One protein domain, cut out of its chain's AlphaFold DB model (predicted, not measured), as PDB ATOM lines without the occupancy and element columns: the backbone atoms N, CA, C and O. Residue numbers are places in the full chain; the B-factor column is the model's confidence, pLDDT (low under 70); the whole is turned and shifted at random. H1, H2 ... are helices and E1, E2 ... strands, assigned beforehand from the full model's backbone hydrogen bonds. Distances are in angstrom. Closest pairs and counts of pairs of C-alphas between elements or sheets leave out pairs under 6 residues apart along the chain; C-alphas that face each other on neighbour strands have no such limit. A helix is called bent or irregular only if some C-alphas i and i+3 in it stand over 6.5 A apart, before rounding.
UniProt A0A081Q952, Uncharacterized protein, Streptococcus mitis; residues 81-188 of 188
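Overview. This is residues 81 to 188 of the 188 residues of an uncharacterized protein of Streptococcus mitis (UniProt A0A081Q952). H1 and H2 meet near their ends as a V, and over its opening sits a small head made of H3, the short hairpin E1 and E2, and the looping residues 116 to 135. From the head a long thin arm runs out: residues 163 to 173, including the small H4, stick out, and the last residues fold back in a loop. The 108 printed residues hold four named helices and two named strands, in the order H1 H2 H3 E1 E2 H4; the sheet, E1 - E2, is antiparallel, and the class is mostly helix. The whole is extended and flat, with a radius of gyration of the C-alphas of 20.9 A and spans of 63 by 39 by 21 A.

Arrangement. H1, residues 82 to 100, and H2, residues 102 to 115, are close but not clearly touching; their closest C-alphas, of Leu 98 and Asn 105, are 7.7 A apart. They run opposite ways at a steep tilt of 39 degrees. H3, residues 136 to 145, is close to H1 but not clearly touching, about perpendicular at 87 degrees; the closest C-alphas, of Lys 95 and Lys 143, are 7.8 A apart. The closest C-alphas of H3 and E1, residues 147 to 149, are those of Glu 141 and Tyr 148, 5.4 A. E1 and E2, residues 156 to 158, form an antiparallel hairpin, with N 148 and O 157 at 2.9 A, within hydrogen-bond range. H4, residues 166 to 170, is apart from H1, H2, H3 and E1. Every O i to N i+4 pair is within hydrogen-bond range in H1, H3 and H4; in H2 it is 5 of 10.

Along the chain. H1 begins at C-alpha 82 (-24.001, -1.045, 0.452) and is 26.5 A long; H2 is 19.9 A and irregular, with C-alphas 104 and 107 7.6 A apart. H3 measures 13.2 A, and H4 ends at C-alpha 170 (-17.960, -5.452, 21.779).

Size, cuts and confidence. The C-alphas of Asn 135 and Asn 181, the two farthest apart, are 64.2 A apart. The printed part has no cut, and the link from H2 to H3 is long. Residues 102 to 108, 118, 168 to 179 and 184 to 188 have pLDDT under 70.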
ATOM      1  N   ASP A  81     -22.762  -0.549   5.046       90.56
ATOM      2  CA  ASP A  81     -23.324   0.263   3.975       90.56
ATOM      3  C   ASP A  81     -23.040  -0.350   2.594       90.56
ATOM      4  O   ASP A  81     -21.933  -0.824   2.308       90.56
ATOM      5  N   ILE A  82     -24.062  -0.353   1.737       91.75
ATOM      6  CA  ILE A  82     -24.001  -1.045   0.452       91.75
ATOM      7  C   ILE A  82     -22.974  -0.426  -0.496       91.75
ATOM      8  O   ILE A  82     -22.305  -1.170  -1.212       91.75
ATOM      9  N   GLU A  83     -22.780   0.893  -0.460       91.19
ATOM     10  CA  GLU A  83     -21.802   1.574  -1.309       91.19
ATOM     11  C   GLU A  83     -20.376   1.199  -0.881       91.19
ATOM     12  O   GLU A  83     -19.517   0.914  -1.722       91.19
ATOM     13  N   ILE A  84     -20.131   1.097   0.432       88.81
ATOM     14  CA  ILE A  84     -18.846   0.632   0.985       88.81
ATOM     15  C   ILE A  84     -18.589  -0.832   0.600       88.81
ATOM     16  O   ILE A  84     -17.486  -1.181   0.167       88.81
ATOM     17  N   ALA A  85     -19.598  -1.694   0.736       91.81
ATOM     18  CA  ALA A  85     -19.503  -3.107   0.373       91.81
ATOM     19  C   ALA A  85     -19.216  -3.299  -1.129       91.81
ATOM     20  O   ALA A  85     -18.367  -4.114  -1.509       91.81
ATOM     21  N   GLU A  86     -19.879  -2.528  -1.995       92.31
ATOM     22  CA  GLU A  86     -19.640  -2.537  -3.440       92.31
ATOM     23  C   GLU A  86     -18.228  -2.060  -3.784       92.31
ATOM     24  O   GLU A  86     -17.515  -2.751  -4.517       92.31
ATOM     25  N   LEU A  87     -17.771  -0.953  -3.190       88.25
ATOM     26  CA  LEU A  87     -16.410  -0.455  -3.381       88.25
ATOM     27  C   LEU A  87     -15.363  -1.508  -2.993       88.25
ATOM     28  O   LEU A  87     -14.443  -1.794  -3.764       88.25
ATOM     29  N   HIS A  88     -15.510  -2.137  -1.825       89.44
ATOM     30  CA  HIS A  88     -14.591  -3.187  -1.382       89.44
ATOM     31  C   HIS A  88     -14.632  -4.423  -2.283       89.44
ATOM     32  O   HIS A  88     -13.590  -5.043  -2.520       89.44
ATOM     33  N   ARG A  89     -15.795  -4.770  -2.840       91.62
ATOM     34  CA  ARG A  89     -15.924  -5.849  -3.826       91.62
ATOM     35  C   ARG A  89     -15.219  -5.520  -5.136       91.62
ATOM     36  O   ARG A  89     -14.554  -6.398  -5.688       91.62
ATOM     37  N   TYR A  90     -15.314  -4.282  -5.620       88.38
ATOM     38  CA  TYR A  90     -14.565  -3.842  -6.798       88.38
ATOM     39  C   TYR A  90     -13.065  -3.893  -6.545       88.38
ATOM     40  O   TYR A  90     -12.349  -4.486  -7.347       88.38
ATOM     41  N   ILE A  91     -12.606  -3.389  -5.395       85.94
ATOM     42  CA  ILE A  91     -11.203  -3.487  -4.985       85.94
ATOM     43  C   ILE A  91     -10.749  -4.952  -4.976       85.94
ATOM     44  O   ILE A  91      -9.717  -5.253  -5.560       85.94
ATOM     45  N   ARG A  92     -11.506  -5.885  -4.374       88.06
ATOM     46  CA  ARG A  92     -11.172  -7.326  -4.378       88.06
ATOM     47  C   ARG A  92     -11.139  -7.927  -5.781       88.06
ATOM     48  O   ARG A  92     -10.182  -8.618  -6.115       88.06
ATOM     49  N   SER A  93     -12.152  -7.647  -6.599       86.75
ATOM     50  CA  SER A  93     -12.247  -8.136  -7.983       86.75
ATOM     51  C   SER A  93     -11.051  -7.678  -8.808       86.75
ATOM     52  O   SER A  93     -10.459  -8.462  -9.545       86.75
ATOM     53  N   LEU A  94     -10.642  -6.428  -8.602       81.81
ATOM     54  CA  LEU A  94      -9.445  -5.856  -9.184       81.81
ATOM     55  C   LEU A  94      -8.191  -6.656  -8.802       81.81
ATOM     56  O   LEU A  94      -7.391  -6.991  -9.675       81.81
ATOM     57  N   LYS A  95      -8.062  -7.035  -7.520       82.00
ATOM     58  CA  LYS A  95      -6.933  -7.856  -7.044       82.00
ATOM     59  C   LYS A  95      -6.893  -9.220  -7.706       82.00
ATOM     60  O   LYS A  95      -5.833  -9.702  -8.088       82.00
ATOM     61  N   ILE A  96      -8.061  -9.845  -7.821       83.62
ATOM     62  CA  ILE A  96      -8.217 -11.168  -8.424       83.62
ATOM     63  C   ILE A  96      -7.782 -11.128  -9.882       83.62
ATOM     64  O   ILE A  96      -7.007 -11.977 -10.309       83.62
ATOM     65  N   ILE A  97      -8.253 -10.125 -10.623       81.50
ATOM     66  CA  ILE A  97      -7.878  -9.927 -12.019       81.50
ATOM     67  C   ILE A  97      -6.359  -9.767 -12.114       81.50
ATOM     68  O   ILE A  97      -5.723 -10.545 -12.816       81.50
ATOM     69  N   LEU A  98      -5.753  -8.861 -11.345       76.94
ATOM     70  CA  LEU A  98      -4.299  -8.653 -11.355       76.94
ATOM     71  C   LEU A  98      -3.502  -9.928 -11.060       76.94
ATOM     72  O   LEU A  98      -2.525 -10.215 -11.748       76.94
ATOM     73  N   ALA A  99      -3.928 -10.698 -10.058       78.25
ATOM     74  CA  ALA A  99      -3.233 -11.909  -9.640       78.25
ATOM     75  C   ALA A  99      -3.379 -13.070 -10.639       78.25
ATOM     76  O   ALA A  99      -2.459 -13.875 -10.770       78.25
ATOM     77  N   LEU A 100      -4.523 -13.183 -11.325       77.31
ATOM     78  CA  LEU A 100      -4.818 -14.308 -12.223       77.31
ATOM     79  C   LEU A 100      -4.459 -14.053 -13.694       77.31
ATOM     80  O   LEU A 100      -4.363 -15.012 -14.452       77.31
ATOM     81  N   SER A 101      -4.249 -12.802 -14.108       70.94
ATOM     82  CA  SER A 101      -4.109 -12.436 -15.532       70.94
ATOM     83  C   SER A 101      -2.777 -12.827 -16.198       70.94
ATOM     84  O   SER A 101      -2.640 -12.673 -17.408       70.94
ATOM     85  N   GLY A 102      -1.797 -13.363 -15.460       67.69
ATOM     86  CA  GLY A 102      -0.563 -13.924 -16.040       67.69
ATOM     87  C   GLY A 102       0.168 -12.990 -17.027       67.69
ATOM     88  O   GLY A 102       0.280 -11.790 -16.783       67.69
ATOM     89  N   GLU A 103       0.675 -13.530 -18.145       60.94
ATOM     90  CA  GLU A 103       1.313 -12.754 -19.235       60.94
ATOM     91  C   GLU A 103       0.309 -12.074 -20.194       60.94
ATOM     92  O   GLU A 103       0.703 -11.234 -21.004       60.94
ATOM     93  N   GLU A 104      -0.993 -12.366 -20.088       60.50
ATOM     94  CA  GLU A 104      -2.062 -11.736 -20.892       60.50
ATOM     95  C   GLU A 104      -2.394 -10.299 -20.416       60.50
ATOM     96  O   GLU A 104      -3.287  -9.631 -20.935       60.50
ATOM     97  N   ASN A 105      -1.618  -9.784 -19.457       59.66
ATOM     98  CA  ASN A 105      -1.831  -8.553 -18.695       59.66
ATOM     99  C   ASN A 105      -1.728  -7.224 -19.467       59.66
ATOM    100  O   ASN A 105      -2.094  -6.189 -18.913       59.66
ATOM    101  N   LYS A 106      -1.254  -7.198 -20.719       64.19
ATOM    102  CA  LYS A 106      -0.924  -5.925 -21.398       64.19
ATOM    103  C   LYS A 106      -2.117  -4.985 -21.579       64.19
ATOM    104  O   LYS A 106      -1.957  -3.771 -21.500       64.19
ATOM    105  N   GLU A 107      -3.308  -5.517 -21.844       67.62
ATOM    106  CA  GLU A 107      -4.504  -4.677 -22.010       67.62
ATOM    107  C   GLU A 107      -5.036  -4.164 -20.670       67.62
ATOM    108  O   GLU A 107      -5.486  -3.021 -20.574       67.62
ATOM    109  N   LEU A 108      -4.936  -4.985 -19.624       69.50
ATOM    110  CA  LEU A 108      -5.374  -4.634 -18.278       69.50
ATOM    111  C   LEU A 108      -4.437  -3.612 -17.630       69.50
ATOM    112  O   LEU A 108      -4.919  -2.689 -16.978       69.50
ATOM    113  N   GLU A 109      -3.125  -3.712 -17.858       70.88
ATOM    114  CA  GLU A 109      -2.134  -2.729 -17.398       70.88
ATOM    115  C   GLU A 109      -2.491  -1.300 -17.816       70.88
ATOM    116  O   GLU A 109      -2.448  -0.402 -16.978       70.88
ATOM    117  N   ASN A 110      -2.970  -1.101 -19.047       73.81
ATOM    118  CA  ASN A 110      -3.401   0.217 -19.524       73.81
ATOM    119  C   ASN A 110      -4.592   0.776 -18.727       73.81
ATOM    120  O   ASN A 110      -4.661   1.976 -18.467       73.81
ATOM    121  N   ILE A 111      -5.538  -0.081 -18.322       76.50
ATOM    122  CA  ILE A 111      -6.684   0.333 -17.498       76.50
ATOM    123  C   ILE A 111      -6.202   0.744 -16.103       76.50
ATOM    124  O   ILE A 111      -6.675   1.736 -15.553       76.50
ATOM    125  N   PHE A 112      -5.236   0.019 -15.542       75.19
ATOM    126  CA  PHE A 112      -4.651   0.349 -14.244       75.19
ATOM    127  C   PHE A 112      -3.892   1.664 -14.258       75.19
ATOM    128  O   PHE A 112      -4.118   2.507 -13.390       75.19
ATOM    129  N   GLU A 113      -3.032   1.859 -15.252       77.44
ATOM    130  CA  GLU A 113      -2.334   3.127 -15.452       77.44
ATOM    131  C   GLU A 113      -3.323   4.284 -15.610       77.44
ATOM    132  O   GLU A 113      -3.124   5.349 -15.028       77.44
ATOM    133  N   PHE A 114      -4.435   4.060 -16.317       80.25
ATOM    134  CA  PHE A 114      -5.487   5.059 -16.452       80.25
ATOM    135  C   PHE A 114      -6.166   5.388 -15.111       80.25
ATOM    136  O   PHE A 114      -6.289   6.567 -14.768       80.25
ATOM    137  N   ILE A 115      -6.575   4.383 -14.327       79.81
ATOM    138  CA  ILE A 115      -7.245   4.581 -13.026       79.81
ATOM    139  C   ILE A 115      -6.341   5.335 -12.048       79.81
ATOM    140  O   ILE A 115      -6.806   6.238 -11.357       79.81
ATOM    141  N   PHE A 116      -5.058   4.971 -11.996       78.19
ATOM    142  CA  PHE A 116      -4.097   5.545 -11.054       78.19
ATOM    143  C   PHE A 116      -3.363   6.782 -11.585       78.19
ATOM    144  O   PHE A 116      -2.452   7.280 -10.922       78.19
ATOM    145  N   SER A 117      -3.749   7.300 -12.754       76.31
ATOM    146  CA  SER A 117      -3.267   8.602 -13.213       76.31
ATOM    147  C   SER A 117      -3.731   9.718 -12.267       76.31
ATOM    148  O   SER A 117      -4.832   9.671 -11.711       76.31
ATOM    149  N   SER A 118      -2.885  10.737 -12.089       68.44
ATOM    150  CA  SER A 118      -3.084  11.832 -11.123       68.44
ATOM    151  C   SER A 118      -4.393  12.604 -11.281       68.44
ATOM    152  O   SER A 118      -4.821  13.280 -10.349       68.44
ATOM    153  N   ASP A 119      -5.010  12.522 -12.457       76.88
ATOM    154  CA  ASP A 119      -6.149  13.353 -12.830       76.88
ATOM    155  C   ASP A 119      -7.493  12.680 -12.502       76.88
ATOM    156  O   ASP A 119      -8.513  13.360 -12.403       76.88
ATOM    157  N   ASN A 120      -7.501  11.357 -12.297       77.38
ATOM    158  CA  ASN A 120      -8.722  10.570 -12.085       77.38
ATOM    159  C   ASN A 120      -9.003  10.257 -10.610       77.38
ATOM    160  O   ASN A 120     -10.150   9.989 -10.247       77.38
ATOM    161  N   LEU A 121      -7.975  10.278  -9.759       81.94
ATOM    162  CA  LEU A 121      -8.089   9.902  -8.355       81.94
ATOM    163  C   LEU A 121      -7.323  10.880  -7.464       81.94
ATOM    164  O   LEU A 121      -6.118  11.066  -7.598       81.94
ATOM    165  N   SER A 122      -8.028  11.472  -6.499       84.62
ATOM    166  CA  SER A 122      -7.426  12.306  -5.459       84.62
ATOM    167  C   SER A 122      -7.621  11.663  -4.094       84.62
ATOM    168  O   SER A 122      -8.746  11.332  -3.722       84.62
ATOM    169  N   MET A 123      -6.542  11.543  -3.326       87.69
ATOM    170  CA  MET A 123      -6.568  11.011  -1.966       87.69
ATOM    171  C   MET A 123      -5.827  11.957  -1.023       87.69
ATOM    172  O   MET A 123      -4.877  12.635  -1.420       87.69
ATOM    173  N   VAL A 124      -6.229  11.972   0.248       91.62
ATOM    174  CA  VAL A 124      -5.604  12.777   1.303       91.62
ATOM    175  C   VAL A 124      -5.280  11.875   2.486       91.62
ATOM    176  O   VAL A 124      -6.108  11.063   2.879       91.62
ATOM    177  N   CYS A 125      -4.086  12.026   3.057       92.12
ATOM    178  CA  CYS A 125      -3.677  11.279   4.245       92.12
ATOM    179  C   CYS A 125      -4.534  11.668   5.459       92.12
ATOM    180  O   CYS A 125      -4.683  12.860   5.751       92.12
ATOM    181  N   GLU A 126      -5.050  10.681   6.194       88.62
ATOM    182  CA  GLU A 126      -5.913  10.928   7.358       88.62
ATOM    183  C   GLU A 126      -5.184  11.650   8.502       88.62
ATOM    184  O   GLU A 126      -5.774  12.504   9.171       88.62
ATOM    185  N   GLU A 127      -3.886  11.375   8.665       93.19
ATOM    186  CA  GLU A 127      -3.053  11.927   9.738       93.19
ATOM    187  C   GLU A 127      -2.544  13.334   9.400       93.19
ATOM    188  O   GLU A 127      -2.825  14.306  10.099       93.19
ATOM    189  N   CYS A 128      -1.801  13.483   8.297       95.38
ATOM    190  CA  CYS A 128      -1.134  14.751   7.985       95.38
ATOM    191  C   CYS A 128      -1.942  15.687   7.076       95.38
ATOM    192  O   CYS A 128      -1.489  16.803   6.807       95.38
ATOM    193  N   ARG A 129      -3.106  15.241   6.578       94.50
ATOM    194  CA  ARG A 129      -4.029  15.994   5.705       94.50
ATOM    195  C   ARG A 129      -3.422  16.522   4.404       94.50
ATOM    196  O   ARG A 129      -4.020  17.355   3.728       94.50
ATOM    197  N   LYS A 130      -2.242  16.032   4.025       94.19
ATOM    198  CA  LYS A 130      -1.609  16.344   2.742       94.19
ATOM    199  C   LYS A 130      -2.119  15.382   1.676       94.19
ATOM    200  O   LYS A 130      -2.332  14.202   1.955       94.19
ATOM    201  N   ALA A 131      -2.304  15.903   0.467       92.06
ATOM    202  CA  ALA A 131      -2.664  15.098  -0.692       92.06
ATOM    203  C   ALA A 131      -1.558  14.080  -1.007       92.06
ATOM    204  O   ALA A 131      -0.366  14.394  -0.889       92.06
ATOM    205  N   TYR A 132      -1.972  12.878  -1.401       90.19
ATOM    206  CA  TYR A 132      -1.079  11.855  -1.927       90.19
ATOM    207  C   TYR A 132      -0.590  12.250  -3.323       90.19
ATOM    208  O   TYR A 132      -1.342  12.788  -4.133       90.19
ATOM    209  N   GLU A 133       0.682  11.973  -3.598       90.06
ATOM    210  CA  GLU A 133       1.267  12.123  -4.929       90.06
ATOM    211  C   GLU A 133       1.308  10.749  -5.604       90.06
ATOM    212  O   GLU A 133       1.994   9.845  -5.123       90.06
ATOM    213  N   PHE A 134       0.579  10.581  -6.711       88.69
ATOM    214  CA  PHE A 134       0.492   9.321  -7.463       88.69
ATOM    215  C   PHE A 134       1.764   9.064  -8.287       88.69
ATOM    216  O   PHE A 134       1.756   9.030  -9.514       88.69
ATOM    217  N   ASN A 135       2.892   8.912  -7.596       87.94
ATOM    218  CA  ASN A 135       4.157   8.512  -8.197       87.94
ATOM    219  C   ASN A 135       4.229   6.986  -8.384       87.94
ATOM    220  O   ASN A 135       3.450   6.228  -7.804       87.94
ATOM    221  N   THR A 136       5.204   6.519  -9.166       86.69
ATOM    222  CA  THR A 136       5.361   5.095  -9.506       86.69
ATOM    223  C   THR A 136       5.470   4.183  -8.281       86.69
ATOM    224  O   THR A 136       4.983   3.059  -8.322       86.69
ATOM    225  N   ILE A 137       6.088   4.650  -7.189       88.69
ATOM    226  CA  ILE A 137       6.251   3.854  -5.963       88.69
ATOM    227  C   ILE A 137       4.897   3.665  -5.281       88.69
ATOM    228  O   ILE A 137       4.507   2.540  -5.004       88.69
ATOM    229  N   PHE A 138       4.155   4.752  -5.075       89.31
ATOM    230  CA  PHE A 138       2.841   4.723  -4.437       89.31
ATOM    231  C   PHE A 138       1.829   3.882  -5.225       89.31
ATOM    232  O   PHE A 138       1.107   3.068  -4.656       89.31
ATOM    233  N   VAL A 139       1.810   4.036  -6.552       86.44
ATOM    234  CA  VAL A 139       0.947   3.232  -7.428       86.44
ATOM    235  C   VAL A 139       1.316   1.750  -7.350       86.44
ATOM    236  O   VAL A 139       0.429   0.896  -7.327       86.44
ATOM    237  N   LYS A 140       2.613   1.433  -7.265       85.81
ATOM    238  CA  LYS A 140       3.076   0.058  -7.088       85.81
ATOM    239  C   LYS A 140       2.617  -0.530  -5.752       85.81
ATOM    240  O   LYS A 140       2.067  -1.626  -5.762       85.81
ATOM    241  N   GLU A 141       2.772   0.200  -4.645       89.38
ATOM    242  CA  GLU A 141       2.282  -0.236  -3.326       89.38
ATOM    243  C   GLU A 141       0.768  -0.531  -3.374       89.38
ATOM    244  O   GLU A 141       0.322  -1.603  -2.962       89.38
ATOM    245  N   LEU A 142      -0.029   0.361  -3.981       85.25
ATOM    246  CA  LEU A 142      -1.475   0.165  -4.147       85.25
ATOM    247  C   LEU A 142      -1.831  -1.079  -4.975       85.25
ATOM    248  O   LEU A 142      -2.770  -1.799  -4.623       85.25
ATOM    249  N   LYS A 143      -1.113  -1.304  -6.083       79.38
ATOM    250  CA  LYS A 143      -1.376  -2.380  -7.051       79.38
ATOM    251  C   LYS A 143      -0.912  -3.749  -6.548       79.38
ATOM    252  O   LYS A 143      -1.611  -4.736  -6.762       79.38
ATOM    253  N   GLU A 144       0.269  -3.818  -5.940       79.62
ATOM    254  CA  GLU A 144       0.941  -5.079  -5.604       79.62
ATOM    255  C   GLU A 144       0.797  -5.436  -4.123       79.62
ATOM    256  O   GLU A 144       0.429  -6.566  -3.794       79.62
ATOM    257  N   ASP A 145       1.032  -4.473  -3.231       82.62
ATOM    258  CA  ASP A 145       1.095  -4.721  -1.787       82.62
ATOM    259  C   ASP A 145      -0.258  -4.498  -1.093       82.62
ATOM    260  O   ASP A 145      -0.476  -4.945   0.037       82.62
ATOM    261  N   TYR A 146      -1.194  -3.822  -1.772       81.06
ATOM    262  CA  TYR A 146      -2.520  -3.453  -1.259       81.06
ATOM    263  C   TYR A 146      -2.491  -2.695   0.068       81.06
ATOM    264  O   TYR A 146      -3.442  -2.709   0.861       81.06
ATOM    265  N   LEU A 147      -1.383  -2.014   0.279       90.00
ATOM    266  CA  LEU A 147      -1.137  -1.036   1.310       90.00
ATOM    267  C   LEU A 147      -0.548   0.182   0.622       90.00
ATOM    268  O   LEU A 147      -0.133   0.104  -0.529       90.00
ATOM    269  N   TYR A 148      -0.542   1.311   1.301       90.56
ATOM    270  CA  TYR A 148       0.089   2.500   0.764       90.56
ATOM    271  C   TYR A 148       0.665   3.345   1.884       90.56
ATOM    272  O   TYR A 148       0.075   3.471   2.961       90.56
ATOM    273  N   THR A 149       1.837   3.911   1.618       93.38
ATOM    274  CA  THR A 149       2.586   4.698   2.588       93.38
ATOM    275  C   THR A 149       2.477   6.182   2.260       93.38
ATOM    276  O   THR A 149       2.794   6.634   1.156       93.38
ATOM    277  N   CYS A 150       2.082   6.996   3.237       93.94
ATOM    278  CA  CYS A 150       2.111   8.444   3.090       93.94
ATOM    279  C   CYS A 150       3.542   8.952   2.904       93.94
ATOM    280  O   CYS A 150       4.363   8.891   3.821       93.94
ATOM    281  N   GLN A 151       3.813   9.586   1.759       93.88
ATOM    282  CA  GLN A 151       5.136  10.124   1.416       93.88
ATOM    283  C   GLN A 151       5.558  11.319   2.294       93.88
ATOM    284  O   GLN A 151       6.663  11.843   2.151       93.88
ATOM    285  N   ARG A 152       4.667  11.813   3.166       94.38
ATOM    286  CA  ARG A 152       4.897  12.984   4.025       94.38
ATOM    287  C   ARG A 152       5.088  12.626   5.495       94.38
ATOM    288  O   ARG A 152       5.949  13.229   6.127       94.38
ATOM    289  N   CYS A 153       4.283  11.715   6.042       95.50
ATOM    290  CA  CYS A 153       4.333  11.346   7.464       95.50
ATOM    291  C   CYS A 153       4.642   9.866   7.721       95.50
ATOM    292  O   CYS A 153       4.818   9.494   8.876       95.50
ATOM    293  N   GLY A 154       4.718   9.027   6.682       93.81
ATOM    294  CA  GLY A 154       5.041   7.605   6.813       93.81
ATOM    295  C   GLY A 154       3.914   6.733   7.373       93.81
ATOM    296  O   GLY A 154       4.169   5.577   7.694       93.81
ATOM    297  N   LEU A 155       2.688   7.258   7.504       93.44
ATOM    298  CA  LEU A 155       1.524   6.442   7.865       93.44
ATOM    299  C   LEU A 155       1.309   5.362   6.800       93.44
ATOM    300  O   LEU A 155       1.312   5.678   5.612       93.44
ATOM    301  N   ILE A 156       1.107   4.121   7.236       92.31
ATOM    302  CA  ILE A 156       0.785   2.993   6.362       92.31
ATOM    303  C   ILE A 156      -0.699   2.686   6.516       92.31
ATOM    304  O   ILE A 156      -1.167   2.395   7.617       92.31
ATOM    305  N   GLU A 157      -1.418   2.710   5.405       89.12
ATOM    306  CA  GLU A 157      -2.840   2.385   5.330       89.12
ATOM    307  C   GLU A 157      -3.053   1.160   4.429       89.12
ATOM    308  O   GLU A 157      -2.184   0.796   3.636       89.12
ATOM    309  N   ARG A 158      -4.202   0.486   4.559       87.94
ATOM    310  CA  ARG A 158      -4.544  -0.697   3.754       87.94
ATOM    311  C   ARG A 158      -5.711  -0.413   2.826       87.94
ATOM    312  O   ARG A 158      -6.749   0.089   3.250       87.94
ATOM    313  N   LEU A 159      -5.583  -0.835   1.571       85.31
ATOM    314  CA  LEU A 159      -6.638  -0.675   0.580       85.31
ATOM    315  C   LEU A 159      -7.739  -1.734   0.765       85.31
ATOM    316  O   LEU A 159      -7.488  -2.943   0.651       85.31
ATOM    317  N   GLY A 160      -8.975  -1.268   0.973       81.12
ATOM    318  CA  GLY A 160     -10.158  -2.114   1.178       81.12
ATOM    319  C   GLY A 160     -10.350  -2.579   2.625       81.12
ATOM    320  O   GLY A 160     -10.887  -3.663   2.861       81.12
ATOM    321  N   GLN A 161      -9.849  -1.810   3.595       83.94
ATOM    322  CA  GLN A 161     -10.048  -2.072   5.017       83.94
ATOM    323  C   GLN A 161     -11.422  -1.569   5.476       83.94
ATOM    324  O   GLN A 161     -11.768  -0.412   5.262       83.94
ATOM    325  N   TYR A 162     -12.199  -2.423   6.151       83.56
ATOM    326  CA  TYR A 162     -13.414  -1.978   6.838       83.56
ATOM    327  C   TYR A 162     -13.021  -1.281   8.141       83.56
ATOM    328  O   TYR A 162     -12.408  -1.893   9.020       83.56
ATOM    329  N   PHE A 163     -13.382  -0.008   8.267       78.62
ATOM    330  CA  PHE A 163     -13.249   0.739   9.511       78.62
ATOM    331  C   PHE A 163     -14.495   0.504  10.354       78.62
ATOM    332  O   PHE A 163     -15.604   0.842   9.948       78.62
ATOM    333  N   MET A 164     -14.317  -0.107  11.523       71.69
ATOM    334  CA  MET A 164     -15.416  -0.392  12.439       71.69
ATOM    335  C   MET A 164     -15.082   0.113  13.831       71.69
ATOM    336  O   MET A 164     -13.944   0.013  14.279       71.69
ATOM    337  N   CYS A 165     -16.091   0.641  14.518       70.75
ATOM    338  CA  CYS A 165     -15.947   1.058  15.904       70.75
ATOM    339  C   CYS A 165     -15.872  -0.170  16.827       70.75
ATOM    340  O   CYS A 165     -16.678  -1.095  16.696       70.75
ATOM    341  N   ASP A 166     -14.964  -0.157  17.805       70.94
ATOM    342  CA  ASP A 166     -14.825  -1.225  18.807       70.94
ATOM    343  C   ASP A 166     -16.127  -1.482  19.590       70.94
ATOM    344  O   ASP A 166     -16.382  -2.597  20.051       70.94
ATOM    345  N   GLU A 167     -17.000  -0.478  19.707       70.06
ATOM    346  CA  GLU A 167     -18.315  -0.596  20.346       70.06
ATOM    347  C   GLU A 167     -19.257  -1.550  19.578       70.06
ATOM    348  O   GLU A 167     -19.989  -2.337  20.180       70.06
ATOM    349  N   LEU A 168     -19.168  -1.582  18.241       65.94
ATOM    350  CA  LEU A 168     -19.908  -2.532  17.398       65.94
ATOM    351  C   LEU A 168     -19.408  -3.974  17.575       65.94
ATOM    352  O   LEU A 168     -20.215  -4.900  17.586       65.94
ATOM    353  N   LEU A 169     -18.097  -4.167  17.746       64.38
ATOM    354  CA  LEU A 169     -17.483  -5.486  17.961       64.38
ATOM    355  C   LEU A 169     -17.705  -6.021  19.382       64.38
ATOM    356  O   LEU A 169     -17.809  -7.230  19.594       64.38
ATOM    357  N   SER A 170     -17.767  -5.122  20.363       62.88
ATOM    358  CA  SER A 170     -17.960  -5.452  21.779       62.88
ATOM    359  C   SER A 170     -19.426  -5.627  22.173       62.88
ATOM    360  O   SER A 170     -19.698  -6.214  23.229       62.88
ATOM    361  N   ASN A 171     -20.370  -5.221  21.314       57.56
ATOM    362  CA  ASN A 171     -21.779  -5.578  21.425       57.56
ATOM    363  C   ASN A 171     -21.945  -7.102  21.323       57.56
ATOM    364  O   ASN A 171     -22.193  -7.680  20.265       57.56
ATOM    365  N   LYS A 172     -21.826  -7.776  22.473       55.34
ATOM    366  CA  LYS A 172     -22.185  -9.180  22.657       55.34
ATOM    367  C   LYS A 172     -23.650  -9.347  22.265       55.34
ATOM    368  O   LYS A 172     -24.537  -9.139  23.093       55.34
ATOM    369  N   ARG A 173     -23.922  -9.802  21.039       54.72
ATOM    370  CA  ARG A 173     -25.190 -10.486  20.776       54.72
ATOM    371  C   ARG A 173     -25.196 -11.709  21.685       54.72
ATOM    372  O   ARG A 173     -24.428 -12.648  21.485       54.72
ATOM    373  N   LYS A 174     -26.010 -11.668  22.742       55.44
ATOM    374  CA  LYS A 174     -26.331 -12.865  23.513       55.44
ATOM    375  C   LYS A 174     -27.112 -13.759  22.562       55.44
ATOM    376  O   LYS A 174     -28.306 -13.564  22.409       55.44
ATOM    377  N   ILE A 175     -26.424 -14.677  21.891       60.41
ATOM    378  CA  ILE A 175     -27.093 -15.789  21.227       60.41
ATOM    379  C   ILE A 175     -27.722 -16.594  22.362       60.41
ATOM    380  O   ILE A 175     -27.018 -17.296  23.091       60.41
ATOM    381  N   LEU A 176     -29.021 -16.405  22.586       57.38
ATOM    382  CA  LEU A 176     -29.764 -17.171  23.569       57.38
ATOM    383  C   LEU A 176     -30.322 -18.379  22.833       57.38
ATOM    384  O   LEU A 176     -31.179 -18.268  21.961       57.38
ATOM    385  N   ILE A 177     -29.778 -19.547  23.155       61.94
ATOM    386  CA  ILE A 177     -30.347 -20.798  22.678       61.94
ATOM    387  C   ILE A 177     -31.535 -21.096  23.589       61.94
ATOM    388  O   ILE A 177     -31.361 -21.333  24.788       61.94
ATOM    389  N   ASP A 178     -32.742 -21.038  23.032       68.25
ATOM    390  CA  ASP A 178     -33.940 -21.478  23.735       68.25
ATOM    391  C   ASP A 178     -33.986 -23.009  23.712       68.25
ATOM    392  O   ASP A 178     -34.366 -23.624  22.715       68.25
ATOM    393  N   ASN A 179     -33.558 -23.599  24.829       68.19
ATOM    394  CA  ASN A 179     -33.583 -25.039  25.092       68.19
ATOM    395  C   ASN A 179     -34.832 -25.462  25.883       68.19
ATOM    396  O   ASN A 179     -34.817 -26.485  26.556       68.19
ATOM    397  N   SER A 180     -35.914 -24.676  25.873       76.75
ATOM    398  CA  SER A 180     -37.158 -25.079  26.551       76.75
ATOM    399  C   SER A 180     -37.864 -26.261  25.873       76.75
ATOM    400  O   SER A 180     -38.727 -26.888  26.485       76.75
ATOM    401  N   ASN A 181     -37.499 -26.573  24.624       75.44
ATOM    402  CA  ASN A 181     -38.011 -27.704  23.863       75.44
ATOM    403  C   ASN A 181     -36.848 -28.525  23.284       75.44
ATOM    404  O   ASN A 181     -36.255 -28.134  22.278       75.44
ATOM    405  N   ASP A 182     -36.566 -29.672  23.903       72.75
ATOM    406  CA  ASP A 182     -35.460 -30.569  23.534       72.75
ATOM    407  C   ASP A 182     -35.547 -31.103  22.088       72.75
ATOM    408  O   ASP A 182     -34.536 -31.521  21.524       72.75
ATOM    409  N   GLU A 183     -36.724 -31.059  21.451       74.31
ATOM    410  CA  GLU A 183     -36.913 -31.523  20.070       74.31
ATOM    411  C   GLU A 183     -36.747 -30.412  19.020       74.31
ATOM    412  O   GLU A 183     -36.504 -30.707  17.852       74.31
ATOM    413  N   ASN A 184     -36.870 -29.136  19.406       63.22
ATOM    414  CA  ASN A 184     -36.857 -27.997  18.481       63.22
ATOM    415  C   ASN A 184     -36.141 -26.793  19.100       63.22
ATOM    416  O   ASN A 184     -36.775 -25.833  19.547       63.22
ATOM    417  N   TRP A 185     -34.811 -26.828  19.098       57.59
ATOM    418  CA  TRP A 185     -34.007 -25.673  19.483       57.59
ATOM    419  C   TRP A 185     -34.192 -24.534  18.472       57.59
ATOM    420  O   TRP A 185     -34.250 -24.748  17.257       57.59
ATOM    421  N   LYS A 186     -34.264 -23.300  18.973       61.41
ATOM    422  CA  LYS A 186     -34.295 -22.087  18.147       61.41
ATOM    423  C   LYS A 186     -33.339 -21.037  18.702       61.41
ATOM    424  O   LYS A 186     -33.127 -20.944  19.911       61.41
ATOM    425  N   LEU A 187     -32.765 -20.253  17.795       59.69
ATOM    426  CA  LEU A 187     -31.980 -19.073  18.141       59.69
ATOM    427  C   LEU A 187     -32.949 -17.932  18.471       59.69
ATOM    428  O   LEU A 187     -33.863 -17.673  17.684       59.69
ATOM    429  N   VAL A 188     -32.759 -17.286  19.623       58.72
ATOM    430  CA  VAL A 188     -33.517 -16.106  20.069       58.72
ATOM    431  C   VAL A 188     -32.582 -14.913  20.198       58.72
ATOM    432  O   VAL A 188     -31.464 -15.090  20.741       58.72
TER     433      VAL A 188